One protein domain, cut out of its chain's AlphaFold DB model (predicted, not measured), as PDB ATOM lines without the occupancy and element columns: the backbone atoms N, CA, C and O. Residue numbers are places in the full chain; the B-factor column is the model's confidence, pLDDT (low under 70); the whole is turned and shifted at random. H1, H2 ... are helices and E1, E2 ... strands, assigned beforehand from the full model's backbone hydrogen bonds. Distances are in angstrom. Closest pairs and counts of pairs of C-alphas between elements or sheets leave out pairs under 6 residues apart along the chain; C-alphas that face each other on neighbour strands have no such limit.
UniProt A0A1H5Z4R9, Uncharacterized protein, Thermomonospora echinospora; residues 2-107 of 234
ATOM      1  N   PRO A   2       8.289   8.201  21.342       67.81
ATOM      2  CA  PRO A   2       8.437   6.855  21.891       67.81
ATOM      3  C   PRO A   2       8.242   6.882  23.419       67.81
ATOM      4  O   PRO A   2       8.733   7.821  24.048       67.81
ATOM      5  N   PRO A   3       7.577   5.876  24.019       78.88
ATOM      6  CA  PRO A   3       7.411   5.801  25.466       78.88
ATOM      7  C   PRO A   3       8.766   5.721  26.171       78.88
ATOM      8  O   PRO A   3       9.746   5.201  25.608       78.88
ATOM      9  N   LYS A   4       8.813   6.258  27.395       87.19
ATOM     10  CA  LYS A   4      10.009   6.266  28.243       87.19
ATOM     11  C   LYS A   4      10.386   4.825  28.579       87.19
ATOM     12  O   LYS A   4       9.592   4.093  29.157       87.19
ATOM     13  N   LEU A   5      11.595   4.421  28.200       90.56
ATOM     14  CA  LEU A   5      12.050   3.044  28.358       90.56
ATOM     15  C   LEU A   5      12.320   2.728  29.837       90.56
ATOM     16  O   LEU A   5      13.109   3.410  30.491       90.56
ATOM     17  N   VAL A   6      11.697   1.669  30.340       91.44
ATOM     18  CA  VAL A   6      11.952   1.058  31.641       91.44
ATOM     19  C   VAL A   6      12.895  -0.120  31.424       91.44
ATOM     20  O   VAL A   6      12.548  -1.095  30.759       91.44
ATOM     21  N   SER A   7      14.101  -0.032  31.981       93.62
ATOM     22  CA  SER A   7      15.077  -1.119  31.911       93.62
ATOM     23  C   SER A   7      14.939  -2.031  33.124       93.62
ATOM     24  O   SER A   7      14.974  -1.566  34.264       93.62
ATOM     25  N   ARG A   8      14.827  -3.337  32.888       92.31
ATOM     26  CA  ARG A   8      14.783  -4.374  33.922       92.31
ATOM     27  C   ARG A   8      15.897  -5.378  33.674       92.31
ATOM     28  O   ARG A   8      16.101  -5.821  32.546       92.31
ATOM     29  N   ARG A   9      16.610  -5.739  34.739       94.75
ATOM     30  CA  ARG A   9      17.529  -6.874  34.741       94.75
ATOM     31  C   ARG A   9      16.920  -7.969  35.601       94.75
ATOM     32  O   ARG A   9      16.548  -7.678  36.736       94.75
ATOM     33  N   VAL A  10      16.830  -9.175  35.056       94.56
ATOM     34  CA  VAL A  10      16.301 -10.341  35.764       94.56
ATOM     35  C   VAL A  10      17.330 -11.461  35.821       94.56
ATOM     36  O   VAL A  10      18.135 -11.626  34.907       94.56
ATOM     37  N   SER A  11      17.296 -12.191  36.920       94.19
ATOM     38  CA  SER A  11      18.106 -13.352  37.270       94.19
ATOM     39  C   SER A  11      17.242 -14.302  38.106       94.19
ATOM     40  O   SER A  11      16.162 -13.892  38.542       94.19
ATOM     41  N   PRO A  12      17.684 -15.537  38.407       93.12
ATOM     42  CA  PRO A  12      16.872 -16.473  39.190       93.12
ATOM     43  C   PRO A  12      16.351 -15.882  40.510       93.12
ATOM     44  O   PRO A  12      15.186 -16.038  40.857       93.12
ATOM     45  N   SER A  13      17.182 -15.099  41.205       92.69
ATOM     46  CA  SER A  13      16.844 -14.463  42.487       92.69
ATOM     47  C   SER A  13      15.731 -13.410  42.431       92.69
ATOM     48  O   SER A  13      15.217 -13.026  43.478       92.69
ATOM     49  N   ASN A  14      15.375 -12.899  41.250       93.50
ATOM     50  CA  ASN A  14      14.395 -11.821  41.109       93.50
ATOM     51  C   ASN A  14      13.485 -11.987  39.881       93.50
ATOM     52  O   ASN A  14      12.885 -11.015  39.421       93.50
ATOM     53  N   ILE A  15      13.367 -13.208  39.354       92.88
ATOM     54  CA  ILE A  15      12.560 -13.498  38.163       92.88
ATOM     55  C   ILE A  15      11.077 -13.159  38.363       92.88
ATOM     56  O   ILE A  15      10.410 -12.732  37.426       92.88
ATOM     57  N   SER A  16      10.590 -13.218  39.607       89.31
ATOM     58  CA  SER A  16       9.240 -12.787  39.998       89.31
ATOM     59  C   SER A  16       8.956 -11.305  39.723       89.31
ATOM     60  O   SER A  16       7.799 -10.896  39.668       89.31
ATOM     61  N   LEU A  17       9.982 -10.477  39.482       87.44
ATOM     62  CA  LEU A  17       9.789  -9.092  39.042       87.44
ATOM     63  C   LEU A  17       9.132  -8.992  37.656       87.44
ATOM     64  O   LEU A  17       8.605  -7.926  37.330       87.44
ATOM     65  N   LEU A  18       9.141 -10.065  36.856       87.75
ATOM     66  CA  LEU A  18       8.388 -10.141  35.599       87.75
ATOM     67  C   LEU A  18       6.873 -10.096  35.817       87.75
ATOM     68  O   LEU A  18       6.158  -9.626  34.938       87.75
ATOM     69  N   ASP A  19       6.383 -10.501  36.988       83.56
ATOM     70  CA  ASP A  19       4.956 -10.434  37.313       83.56
ATOM     71  C   ASP A  19       4.555  -9.027  37.817       83.56
ATOM     72  O   ASP A  19       3.384  -8.651  37.806       83.56
ATOM     73  N   ALA A  20       5.532  -8.198  38.212       79.94
ATOM     74  CA  ALA A  20       5.334  -6.886  38.837       79.94
ATOM     75  C   ALA A  20       5.388  -5.694  37.852       79.94
ATOM     76  O   ALA A  20       5.750  -4.575  38.229       79.94
ATOM     77  N   VAL A  21       5.042  -5.904  36.577       77.44
ATOM     78  CA  VAL A  21       5.041  -4.864  35.524       77.44
ATOM     79  C   VAL A  21       3.639  -4.279  35.318       77.44
ATOM     80  O   VAL A  21       3.034  -4.378  34.257       77.44
ATOM     81  N   ALA A  22       3.101  -3.653  36.366       76.88
ATOM     82  CA  ALA A  22       1.829  -2.934  36.293       76.88
ATOM     83  C   ALA A  22       2.015  -1.497  35.773       76.88
ATOM     84  O   ALA A  22       2.992  -0.825  36.110       76.88
ATOM     85  N   GLY A  23       1.060  -1.012  34.971       82.81
ATOM     86  CA  GLY A  23       1.001   0.387  34.519       82.81
ATOM     87  C   GLY A  23       2.091   0.809  33.527       82.81
ATOM     88  O   GLY A  23       2.284   2.003  33.310       82.81
ATOM     89  N   VAL A  24       2.819  -0.143  32.938       89.88
ATOM     90  CA  VAL A  24       3.843   0.138  31.924       89.88
ATOM     91  C   VAL A  24       3.207   0.184  30.538       89.88
ATOM     92  O   VAL A  24       2.405  -0.673  30.184       89.88
ATOM     93  N   GLU A  25       3.568   1.193  29.747       92.44
ATOM     94  CA  GLU A  25       3.063   1.341  28.381       92.44
ATOM     95  C   GLU A  25       3.610   0.240  27.446       92.44
ATOM     96  O   GLU A  25       4.760  -0.193  27.599       92.44
ATOM     97  N   PRO A  26       2.842  -0.193  26.427       95.44
ATOM     98  CA  PRO A  26       3.320  -1.135  25.420       95.44
ATOM     99  C   PRO A  26       4.628  -0.695  24.754       95.44
ATOM    100  O   PRO A  26       4.840   0.472  24.408       95.44
ATOM    101  N   GLY A  27       5.534  -1.650  24.566       95.00
ATOM    102  CA  GLY A  27       6.854  -1.409  24.003       95.00
ATOM    103  C   GLY A  27       7.712  -0.445  24.825       95.00
ATOM    104  O   GLY A  27       8.573   0.217  24.237       95.00
ATOM    105  N   ALA A  28       7.479  -0.303  26.130       95.81
ATOM    106  CA  ALA A  28       8.289   0.524  27.022       95.81
ATOM    107  C   ALA A  28       9.297  -0.281  27.857       95.81
ATOM    108  O   ALA A  28      10.076   0.324  28.583       95.81
ATOM    109  N   VAL A  29       9.349  -1.611  27.747       95.56
ATOM    110  CA  VAL A  29      10.271  -2.454  28.527       95.56
ATOM    111  C   VAL A  29      11.514  -2.833  27.722       95.56
ATOM    112  O   VAL A  29      11.439  -3.282  26.576       95.56
ATOM    113  N   SER A  30      12.677  -2.686  28.356       96.75
ATOM    114  CA  SER A  30      13.937  -3.315  27.955       96.75
ATOM    115  C   SER A  30      14.315  -4.352  28.997       96.75
ATOM    116  O   SER A  30      14.606  -3.992  30.139       96.75
ATOM    117  N   LEU A  31      14.302  -5.626  28.621       96.81
ATOM    118  CA  LEU A  31      14.532  -6.741  29.527       96.81
ATOM    119  C   LEU A  31      15.885  -7.388  29.259       96.81
ATOM    120  O   LEU A  31      16.201  -7.753  28.129       96.81
ATOM    121  N   HIS A  32      16.696  -7.493  30.305       97.12
ATOM    122  CA  HIS A  32      18.010  -8.120  30.274       97.12
ATOM    123  C   HIS A  32      17.997  -9.306  31.242       97.12
ATOM    124  O   HIS A  32      18.094  -9.114  32.454       97.12
ATOM    125  N   ALA A  33      17.849 -10.511  30.713       95.56
ATOM    126  CA  ALA A  33      17.874 -11.746  31.474       95.56
ATOM    127  C   ALA A  33      19.293 -12.308  31.555       95.56
ATOM    128  O   ALA A  33      19.992 -12.393  30.544       95.56
ATOM    129  N   MET A  34      19.696 -12.682  32.762       94.31
ATOM    130  CA  MET A  34      21.015 -13.212  33.075       94.31
ATOM    131  C   MET A  34      20.850 -14.508  33.859       94.31
ATOM    132  O   MET A  34      20.066 -14.550  34.806       94.31
ATOM    133  N   ASP A  35      21.620 -15.526  33.495       91.62
ATOM    134  CA  ASP A  35      21.867 -16.707  34.330       91.62
ATOM    135  C   ASP A  35      20.590 -17.457  34.745       91.62
ATOM    136  O   ASP A  35      20.532 -18.033  35.830       91.62
ATOM    137  N   LEU A  36      19.550 -17.418  33.905       91.62
ATOM    138  CA  LEU A  36      18.292 -18.108  34.181       91.62
ATOM    139  C   LEU A  36      18.498 -19.626  34.167       91.62
ATOM    140  O   LEU A  36      19.178 -20.160  33.289       91.62
ATOM    141  N   ASP A  37      17.886 -20.301  35.134       90.50
ATOM    142  CA  ASP A  37      17.711 -21.750  35.136       90.50
ATOM    143  C   ASP A  37      16.450 -22.140  34.342       90.50
ATOM    144  O   ASP A  37      15.763 -21.286  33.773       90.50
ATOM    145  N   ALA A  38      16.139 -23.438  34.289       90.25
ATOM    146  CA  ALA A  38      14.973 -23.946  33.566       90.25
ATOM    147  C   ALA A  38      13.661 -23.274  34.016       90.25
ATOM    148  O   ALA A  38      12.913 -22.771  33.180       90.25
ATOM    149  N   ALA A  39      13.429 -23.164  35.329       91.38
ATOM    150  CA  ALA A  39      12.247 -22.497  35.877       91.38
ATOM    151  C   ALA A  39      12.216 -20.996  35.525       91.38
ATOM    152  O   ALA A  39      11.157 -20.432  35.245       91.38
ATOM    153  N   GLY A  40      13.378 -20.341  35.485       93.56
ATOM    154  CA  GLY A  40      13.519 -18.965  35.029       93.56
ATOM    155  C   GLY A  40      13.131 -18.786  33.560       93.56
ATOM    156  O   GLY A  40      12.452 -17.813  33.226       93.56
ATOM    157  N   TYR A  41      13.509 -19.726  32.690       93.94
ATOM    158  CA  TYR A  41      13.090 -19.727  31.285       93.94
ATOM    159  C   TYR A  41      11.602 -20.036  31.107       93.94
ATOM    160  O   TYR A  41      10.969 -19.397  30.272       93.94
ATOM    161  N   GLU A  42      11.010 -20.913  31.920       94.25
ATOM    162  CA  GLU A  42       9.555 -21.124  31.937       94.25
ATOM    163  C   GLU A  42       8.806 -19.839  32.322       94.25
ATOM    164  O   GLU A  42       7.872 -19.418  31.634       94.25
ATOM    165  N   CYS A  43       9.264 -19.154  33.375       95.19
ATOM    166  CA  CYS A  43       8.722 -17.853  33.771       95.19
ATOM    167  C   CYS A  43       8.873 -16.814  32.650       95.19
ATOM    168  O   CYS A  43       7.942 -16.056  32.373       95.19
ATOM    169  N   MET A  44      10.032 -16.792  31.982       96.00
ATOM    170  CA  MET A  44      10.287 -15.914  30.841       96.00
ATOM    171  C   MET A  44       9.341 -16.216  29.676       96.00
ATOM    172  O   MET A  44       8.727 -15.296  29.148       96.00
ATOM    173  N   ALA A  45       9.184 -17.480  29.286       96.75
ATOM    174  CA  ALA A  45       8.295 -17.892  28.203       96.75
ATOM    175  C   ALA A  45       6.838 -17.492  28.478       96.75
ATOM    176  O   ALA A  45       6.162 -16.971  27.585       96.75
ATOM    177  N   ARG A  46       6.377 -17.650  29.727       96.31
ATOM    178  CA  ARG A  46       5.055 -17.174  30.153       96.31
ATOM    179  C   ARG A  46       4.942 -15.655  30.030       96.31
ATOM    180  O   ARG A  46       4.007 -15.169  29.404       96.31
ATOM    181  N   PHE A  47       5.919 -14.906  30.550       96.38
ATOM    182  CA  PHE A  47       5.946 -13.445  30.431       96.38
ATOM    183  C   PHE A  47       5.916 -12.981  28.968       96.38
ATOM    184  O   PHE A  47       5.144 -12.090  28.623       96.38
ATOM    185  N   LEU A  48       6.723 -13.588  28.095       97.06
ATOM    186  CA  LEU A  48       6.765 -13.239  26.674       97.06
ATOM    187  C   LEU A  48       5.428 -13.508  25.981       97.06
ATOM    188  O   LEU A  48       5.034 -12.723  25.128       97.06
ATOM    189  N   THR A  49       4.728 -14.572  26.370       97.00
ATOM    190  CA  THR A  49       3.418 -14.944  25.819       97.00
ATOM    191  C   THR A  49       2.294 -14.025  26.310       97.00
ATOM    192  O   THR A  49       1.456 -13.597  25.519       97.00
ATOM    193  N   GLU A  50       2.268 -13.716  27.609       95.75
ATOM    194  CA  GLU A  50       1.157 -13.008  28.264       95.75
ATOM    195  C   GLU A  50       1.319 -11.485  28.297       95.75
ATOM    196  O   GLU A  50       0.325 -10.766  28.402       95.75
ATOM    197  N   ARG A  51       2.566 -11.000  28.287       95.94
ATOM    198  CA  ARG A  51       2.949  -9.592  28.501       95.94
ATOM    199  C   ARG A  51       3.988  -9.095  27.490       95.94
ATOM    200  O   ARG A  51       4.605  -8.039  27.683       95.94
ATOM    201  N   GLY A  52       4.235  -9.856  26.423       96.44
ATOM    202  CA  GLY A  52       5.233  -9.528  25.408       96.44
ATOM    203  C   GLY A  52       4.963  -8.204  24.689       96.44
ATOM    204  O   GLY A  52       5.898  -7.577  24.186       96.44
ATOM    205  N   GLU A  53       3.730  -7.686  24.712       96.75
ATOM    206  CA  GLU A  53       3.381  -6.372  24.171       96.75
ATOM    207  C   GLU A  53       4.135  -5.229  24.854       96.75
ATOM    208  O   GLU A  53       4.370  -4.188  24.235       96.75
ATOM    209  N   LEU A  54       4.557  -5.409  26.107       96.56
ATOM    210  CA  LEU A  54       5.351  -4.429  26.845       96.56
ATOM    211  C   LEU A  54       6.790  -4.343  26.322       96.56
ATOM    212  O   LEU A  54       7.461  -3.324  26.503       96.56
ATOM    213  N   LEU A  55       7.276  -5.394  25.663       96.81
ATOM    214  CA  LEU A  55       8.679  -5.580  25.344       96.81
ATOM    215  C   LEU A  55       9.090  -4.832  24.075       96.81
ATOM    216  O   LEU A  55       8.476  -4.943  23.017       96.81
ATOM    217  N   ARG A  56      10.188  -4.080  24.170       97.56
ATOM    218  CA  ARG A  56      10.873  -3.471  23.020       97.56
ATOM    219  C   ARG A  56      12.237  -4.087  22.762       97.56
ATOM    220  O   ARG A  56      12.665  -4.141  21.610       97.56
ATOM    221  N   ILE A  57      12.940  -4.481  23.817       98.31
ATOM    222  CA  ILE A  57      14.297  -5.021  23.742       98.31
ATOM    223  C   ILE A  57      14.356  -6.242  24.644       98.31
ATOM    224  O   ILE A  57      14.037  -6.129  25.828       98.31
ATOM    225  N   LEU A  58      14.812  -7.366  24.097       98.38
ATOM    226  CA  LEU A  58      15.125  -8.567  24.855       98.38
ATOM    227  C   LEU A  58      16.599  -8.898  24.693       98.38
ATOM    228  O   LEU A  58      17.080  -9.088  23.574       98.38
ATOM    229  N   LYS A  59      17.300  -8.981  25.821       98.31
ATOM    230  CA  LYS A  59      18.655  -9.511  25.887       98.31
ATOM    231  C   LYS A  59      18.697 -10.695  26.827       98.31
ATOM    232  O   LYS A  59      18.252 -10.566  27.963       98.31
ATOM    233  N   ILE A  60      19.252 -11.811  26.376       96.69
ATOM    234  CA  ILE A  60      19.429 -13.006  27.206       96.69
ATOM    235  C   ILE A  60      20.897 -13.395  27.168       96.69
ATOM    236  O   ILE A  60      21.487 -13.502  26.087       96.69
ATOM    237  N   ARG A  61      21.495 -13.570  28.345       94.12
ATOM    238  CA  ARG A  61      22.858 -14.072  28.492       94.12
ATOM    239  C   ARG A  61      22.880 -15.239  29.475       94.12
ATOM    240  O   ARG A  61      22.343 -15.100  30.574       94.12
ATOM    241  N   PRO A  62      23.485 -16.372  29.089       85.94
ATOM    242  CA  PRO A  62      23.681 -17.476  30.003       85.94
ATOM    243  C   PRO A  62      24.734 -17.089  31.039       85.94
ATOM    244  O   PRO A  62      25.608 -16.256  30.774       85.94
ATOM    245  N   GLY A  63      24.659 -17.745  32.191       74.19
ATOM    246  CA  GLY A  63      25.701 -17.657  33.203       74.19
ATOM    247  C   GLY A  63      26.878 -18.563  32.906       74.19
ATOM    248  O   GLY A  63      27.059 -19.070  31.801       74.19
ATOM    249  N   SER A  64      27.663 -18.820  33.943       69.31
ATOM    250  CA  SER A  64      28.849 -19.678  33.903       69.31
ATOM    251  C   SER A  64      28.560 -21.164  33.643       69.31
ATOM    252  O   SER A  64      29.490 -21.964  33.594       69.31
ATOM    253  N   ARG A  65      27.297 -21.573  33.469       64.50
ATOM    254  CA  ARG A  65      26.956 -22.942  33.062       64.50
ATOM    255  C   ARG A  65      27.110 -23.064  31.553       64.50
ATOM    256  O   ARG A  65      26.299 -22.556  30.784       64.50
ATOM    257  N   PHE A  66      28.194 -23.716  31.138       64.25
ATOM    258  CA  PHE A  66      28.660 -23.629  29.759       64.25
ATOM    259  C   PHE A  66      27.848 -24.430  28.719       64.25
ATOM    260  O   PHE A  66      28.082 -24.249  27.530       64.25
ATOM    261  N   TYR A  67      26.886 -25.259  29.138       69.19
ATOM    262  CA  TYR A  67      26.291 -26.284  28.265       69.19
ATOM    263  C   TYR A  67      24.759 -26.276  28.176       69.19
ATOM    264  O   TYR A  67      24.193 -27.029  27.388       69.19
ATOM    265  N   GLU A  68      24.069 -25.452  28.965       81.12
ATOM    266  CA  GLU A  68      22.603 -25.438  28.983       81.12
ATOM    267  C   GLU A  68      22.053 -24.361  28.043       81.12
ATOM    268  O   GLU A  68      22.498 -23.209  28.058       81.12
ATOM    269  N   TYR A  69      21.071 -24.751  27.229       86.06
ATOM    270  CA  TYR A  69      20.289 -23.837  26.407       86.06
ATOM    271  C   TYR A  69      19.031 -23.431  27.167       86.06
ATOM    272  O   TYR A  69      18.327 -24.282  27.709       86.06
ATOM    273  N   GLY A  70      18.705 -22.142  27.141       91.62
ATOM    274  CA  GLY A  70      17.355 -21.696  27.461       91.62
ATOM    275  C   GLY A  70      16.376 -22.141  26.385       91.62
ATOM    276  O   GLY A  70      16.696 -22.043  25.201       91.62
ATOM    277  N   ASP A  71      15.188 -22.604  26.762       93.88
ATOM    278  CA  ASP A  71      14.169 -23.000  25.789       93.88
ATOM    279  C   ASP A  71      13.100 -21.915  25.630       93.88
ATOM    280  O   ASP A  71      12.348 -21.630  26.558       93.88
ATOM    281  N   LEU A  72      13.040 -21.305  24.443       96.31
ATOM    282  CA  LEU A  72      11.980 -20.391  24.015       96.31
ATOM    283  C   LEU A  72      11.366 -20.837  22.677       96.31
ATOM    284  O   LEU A  72      10.729 -20.038  21.989       96.31
ATOM    285  N   GLN A  73      11.526 -22.107  22.287       95.44
ATOM    286  CA  GLN A  73      11.031 -22.613  21.002       95.44
ATOM    287  C   GLN A  73       9.499 -22.585  20.899       95.44
ATOM    288  O   GLN A  73       8.959 -22.559  19.796       95.44
ATOM    289  N   GLY A  74       8.794 -22.576  22.035       95.50
ATOM    290  CA  GLY A  74       7.333 -22.478  22.098       95.50
ATOM    291  C   GLY A  74       6.780 -21.053  21.984       95.50
ATOM    292  O   GLY A  74       5.568 -20.892  21.887       95.50
ATOM    293  N   VAL A  75       7.630 -20.020  21.995       97.06
ATOM    294  CA  VAL A  75       7.185 -18.619  21.951       97.06
ATOM    295  C   VAL A  75       7.108 -18.141  20.505       97.06
ATOM    296  O   VAL A  75       8.117 -18.089  19.800       97.06
ATOM    297  N   ASP A  76       5.919 -17.746  20.054       97.06
ATOM    298  CA  ASP A  76       5.765 -16.978  18.815       97.06
ATOM    299  C   ASP A  76       6.054 -15.496  19.091       97.06
ATOM    300  O   ASP A  76       5.196 -14.738  19.550       97.06
ATOM    301  N   PHE A  77       7.288 -15.071  18.818       96.31
ATOM    302  CA  PHE A  77       7.711 -13.691  19.044       96.31
ATOM    303  C   PHE A  77       6.950 -12.702  18.161       96.31
ATOM    304  O   PHE A  77       6.660 -11.597  18.615       96.31
ATOM    305  N   ALA A  78       6.627 -13.074  16.919       94.94
ATOM    306  CA  ALA A  78       5.938 -12.186  15.986       94.94
ATOM    307  C   ALA A  78       4.524 -11.851  16.476       94.94
ATOM    308  O   ALA A  78       4.088 -10.706  16.344       94.94
ATOM    309  N   THR A  79       3.851 -12.831  17.079       96.75
ATOM    310  CA  THR A  79       2.501 -12.676  17.628       96.75
ATOM    311  C   THR A  79       2.513 -12.054  19.024       96.75
ATOM    312  O   THR A  79       1.810 -11.074  19.269       96.75
ATOM    313  N   HIS A  80       3.309 -12.596  19.948       97.81
ATOM    314  CA  HIS A  80       3.224 -12.229  21.365       97.81
ATOM    315  C   HIS A  80       4.054 -11.001  21.741       97.81
ATOM    316  O   HIS A  80       3.742 -10.326  22.718       97.81
ATOM    317  N   CYS A  81       5.088 -10.663  20.966       97.69
ATOM    318  CA  CYS A  81       5.983  -9.541  21.251       97.69
ATOM    319  C   CYS A  81       5.918  -8.439  20.173       97.69
ATOM    320  O   CYS A  81       6.962  -7.989  19.699       97.69
ATOM    321  N   PRO A  82       4.734  -7.903  19.809       97.06
ATOM    322  CA  PRO A  82       4.538  -7.072  18.611       97.06
ATOM    323  C   PRO A  82       5.317  -5.747  18.601       97.06
ATOM    324  O   PRO A  82       5.369  -5.067  17.578       97.06
ATOM    325  N   ASN A  83       5.919  -5.352  19.727       97.38
ATOM    326  CA  ASN A  83       6.719  -4.137  19.870       97.38
ATOM    327  C   ASN A  83       8.239  -4.391  19.917       97.38
ATOM    328  O   ASN A  83       9.009  -3.425  20.026       97.38
ATOM    329  N   LEU A  84       8.677  -5.652  19.810       98.06
ATOM    330  CA  LEU A  84      10.074  -6.062  19.917       98.06
ATOM    331  C   LEU A  84      10.889  -5.568  18.717       98.06
ATOM    332  O   LEU A  84      10.665  -5.941  17.569       98.06
ATOM    333  N   LYS A  85      11.857  -4.694  18.993       97.75
ATOM    334  CA  LYS A  85      12.750  -4.084  17.995       97.75
ATOM    335  C   LYS A  85      14.148  -4.681  18.015       97.75
ATOM    336  O   LYS A  85      14.811  -4.652  16.982       97.75
ATOM    337  N   THR A  86      14.573  -5.215  19.154       98.50
ATOM    338  CA  THR A  86      15.900  -5.808  19.321       98.50
ATOM    339  C   THR A  86      15.773  -7.117  20.081       98.50
ATOM    340  O   THR A  86      15.286  -7.121  21.212       98.50
ATOM    341  N   LEU A  87      16.246  -8.196  19.467       98.50
ATOM    342  CA  LEU A  87      16.393  -9.506  20.081       98.50
ATOM    343  C   LEU A  87      17.867  -9.885  20.015       98.50
ATOM    344  O   LEU A  87      18.436 -10.012  18.935       98.50
ATOM    345  N   ASP A  88      18.488 -10.010  21.177       98.44
ATOM    346  CA  ASP A  88      19.908 -10.303  21.302       98.44
ATOM    347  C   ASP A  88      20.089 -11.413  22.335       98.44
ATOM    348  O   ASP A  88      20.084 -11.171  23.544       98.44
ATOM    349  N   VAL A  89      20.219 -12.650  21.872       96.88
ATOM    350  CA  VAL A  89      20.212 -13.824  22.746       96.88
ATOM    351  C   VAL A  89      21.454 -14.667  22.544       96.88
ATOM    352  O   VAL A  89      21.987 -14.777  21.441       96.88
ATOM    353  N   LYS A  90      21.910 -15.260  23.646       95.38
ATOM    354  CA  LYS A  90      22.990 -16.232  23.655       95.38
ATOM    355  C   LYS A  90      22.499 -17.532  24.284       95.38
ATOM    356  O   LYS A  90      21.877 -17.464  25.341       95.38
ATOM    357  N   ARG A  91      22.784 -18.683  23.662       93.62
ATOM    358  CA  ARG A  91      22.364 -20.023  24.120       93.62
ATOM    359  C   ARG A  91      20.875 -20.166  24.377       93.62
ATOM    360  O   ARG A  91      20.446 -20.609  25.440       93.62
ATOM    361  N   VAL A  92      20.080 -19.794  23.383       95.12
ATOM    362  CA  VAL A  92      18.627 -19.966  23.418       95.12
ATOM    363  C   VAL A  92      18.185 -20.844  22.255       95.12
ATOM    364  O   VAL A  92      18.693 -20.710  21.143       95.12
ATOM    365  N   THR A  93      17.235 -21.737  22.507       95.44
ATOM    366  CA  THR A  93      16.502 -22.458  21.467       95.44
ATOM    367  C   THR A  93      15.293 -21.624  21.050       95.44
ATOM    368  O   THR A  93      14.508 -21.215  21.904       95.44
ATOM    369  N   PHE A  94      15.150 -21.338  19.756       93.94
ATOM    370  CA  PHE A  94      14.102 -20.475  19.200       93.94
ATOM    371  C   PHE A  94      13.495 -21.070  17.919       93.94
ATOM    372  O   PHE A  94      14.078 -21.955  17.292       93.94
ATOM    373  N   ASN A  95      12.329 -20.558  17.519       94.38
ATOM    374  CA  ASN A  95      11.612 -20.969  16.306       94.38
ATOM    375  C   ASN A  95      11.651 -19.897  15.197       94.38
ATOM    376  O   ASN A  95      12.215 -18.816  15.365       94.38
ATOM    377  N   GLY A  96      11.015 -20.173  14.053       92.50
ATOM    378  CA  GLY A  96      11.036 -19.295  12.874       92.50
ATOM    379  C   GLY A  96      10.316 -17.948  13.011       92.50
ATOM    380  O   GLY A  96      10.514 -17.075  12.165       92.50
ATOM    381  N   SER A  97       9.525 -17.731  14.070       94.44
ATOM    382  CA  SER A  97       8.765 -16.484  14.266       94.44
ATOM    383  C   SER A  97       9.658 -15.245  14.358       94.44
ATOM    384  O   SER A  97       9.264 -14.167  13.917       94.44
ATOM    385  N   VAL A  98      10.891 -15.388  14.862       93.88
ATOM    386  CA  VAL A  98      11.855 -14.278  14.961       93.88
ATOM    387  C   VAL A  98      12.234 -13.725  13.592       93.88
ATOM    388  O   VAL A  98      12.455 -12.521  13.457       93.88
ATOM    389  N   PHE A  99      12.262 -14.582  12.568       92.69
ATOM    390  CA  PHE A  99      12.519 -14.156  11.202       92.69
ATOM    391  C   PHE A  99      11.288 -13.469  10.633       92.69
ATOM    392  O   PHE A  99      11.436 -12.414  10.047       92.69
ATOM    393  N   ALA A 100      10.076 -13.960  10.896       91.44
ATOM    394  CA  ALA A 100       8.825 -13.357  10.425       91.44
ATOM    395  C   ALA A 100       8.397 -12.064  11.160       91.44
ATOM    396  O   ALA A 100       7.354 -11.491  10.841       91.44
ATOM    397  N   HIS A 101       9.171 -11.582  12.135       95.38
ATOM    398  CA  HIS A 101       8.736 -10.520  13.039       95.38
ATOM    399  C   HIS A 101       8.567  -9.146  12.341       95.38
ATOM    400  O   HIS A 101       9.534  -8.595  11.798       95.38
ATOM    401  N   PRO A 102       7.385  -8.495  12.421       93.56
ATOM    402  CA  PRO A 102       7.043  -7.349  11.565       93.56
ATOM    403  C   PRO A 102       7.803  -6.058  11.902       93.56
ATOM    404  O   PRO A 102       8.006  -5.190  11.052       93.56
ATOM    405  N   VAL A 103       8.231  -5.890  13.157       96.00
ATOM    406  CA  VAL A 103       8.902  -4.656  13.613       96.00
ATOM    407  C   VAL A 103      10.314  -4.860  14.156       96.00
ATOM    408  O   VAL A 103      10.931  -3.877  14.589       96.00
ATOM    409  N   LEU A 104      10.832  -6.092  14.105       97.25
ATOM    410  CA  LEU A 104      12.172  -6.408  14.596       97.25
ATOM    411  C   LEU A 104      13.189  -5.733  13.682       97.25
ATOM    412  O   LEU A 104      13.045  -5.772  12.465       97.25
ATOM    413  N   LYS A 105      14.183  -5.064  14.265       97.31
ATOM    414  CA  LYS A 105      15.220  -4.326  13.531       97.31
ATOM    415  C   LYS A 105      16.579  -4.983  13.663       97.31
ATOM    416  O   LYS A 105      17.305  -5.041  12.675       97.31
ATOM    417  N   ASP A 106      16.884  -5.474  14.857       98.12
ATOM    418  CA  ASP A 106      18.168  -6.075  15.185       98.12
ATOM    419  C   ASP A 106      17.931  -7.468  15.769       98.12
ATOM    420  O   ASP A 106      17.292  -7.600  16.818       98.12
ATOM    421  N   LEU A 107      18.442  -8.487  15.083       97.75
ATOM    422  CA  LEU A 107      18.448  -9.872  15.533       97.75
ATOM    423  C   LEU A 107      19.897 -10.339  15.649       97.75
ATOM    424  O   LEU A 107      20.606 -10.412  14.647       97.75
TER     425      LEU A 107
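AT A GLANCE: This is residues 2 to 107 of the 234 residues of an uncharacterized protein of Thermomonospora echinospora (UniProt A0A1H5Z4R9). A wall of four parallel strands, in the order E1, E2, E3, E4, has H1 and H2 side by side over one face and the other face bare, in two layers: helices on one face of a sheet. H3 packs on one end of H2, and residues 106 to 107 pair in parallel beside E4. The 106 printed residues hold E1, H1, E2, H2, E3, H3, E4 and E5 in that order, class mixed. The whole is compact, with a radius of gyration of the C-alphas of 12.7 A and spans of 37 by 29 by 20 A.

HOW THE PARTS SIT: E1, residues 6 to 10, and E2, residues 29 to 34, are parallel, with N 8 and O 30 2.8 A apart. E2 is parallel to E3, residues 55 to 61, with N 33 and O 59 2.8 A apart. E3 is parallel to E4, residues 86 to 90, with N 88 and O 58 2.9 A apart. H1, residues 12 to 18, is on the sheet at a height of 6.9 A. H2, residues 38 to 54, is on the same face at 9.6 A. H1 touches residues 40 to 47 of H2 alone, the closest C-alphas being Pro 12 and Gly 40, 5.9 A, at a shallow tilt of 22 degrees, the same way. H3, residues 77 to 80, touches residues 48 to 53 of H2 alone, the closest C-alphas being Thr 49 and His 80, 5.2 A. E1, H1, E2, then E2, H2, E3, then E3, H3, E4 are strand-helix-strand units, a helix between parallel neighbour strands, with right-handed crossovers. O i to N i+4 pairs within range number 0 of 3 in H1, with 2 of 4 for i+3, and 11 of 13 in H2; H3 is too short.

IN THESE COORDINATES: E1 begins at C-alpha 6 (11.952, 1.058, 31.641). H2 is 22.8 A long, with a kink of 56 degrees near residue 48; E3 is 16.8 A. E5, residues 92 to 94, pairs with no named strand and ends at C-alpha 94 (14.102, -20.475, 19.200).

THE WHOLE: The C-alphas of Pro 2 and Tyr 67 are the farthest apart, 38.2 A. The printed part has no cut. The link from E3 to H3 is long. Residue 2 and residues 64 to 67 have pLDDT under 70.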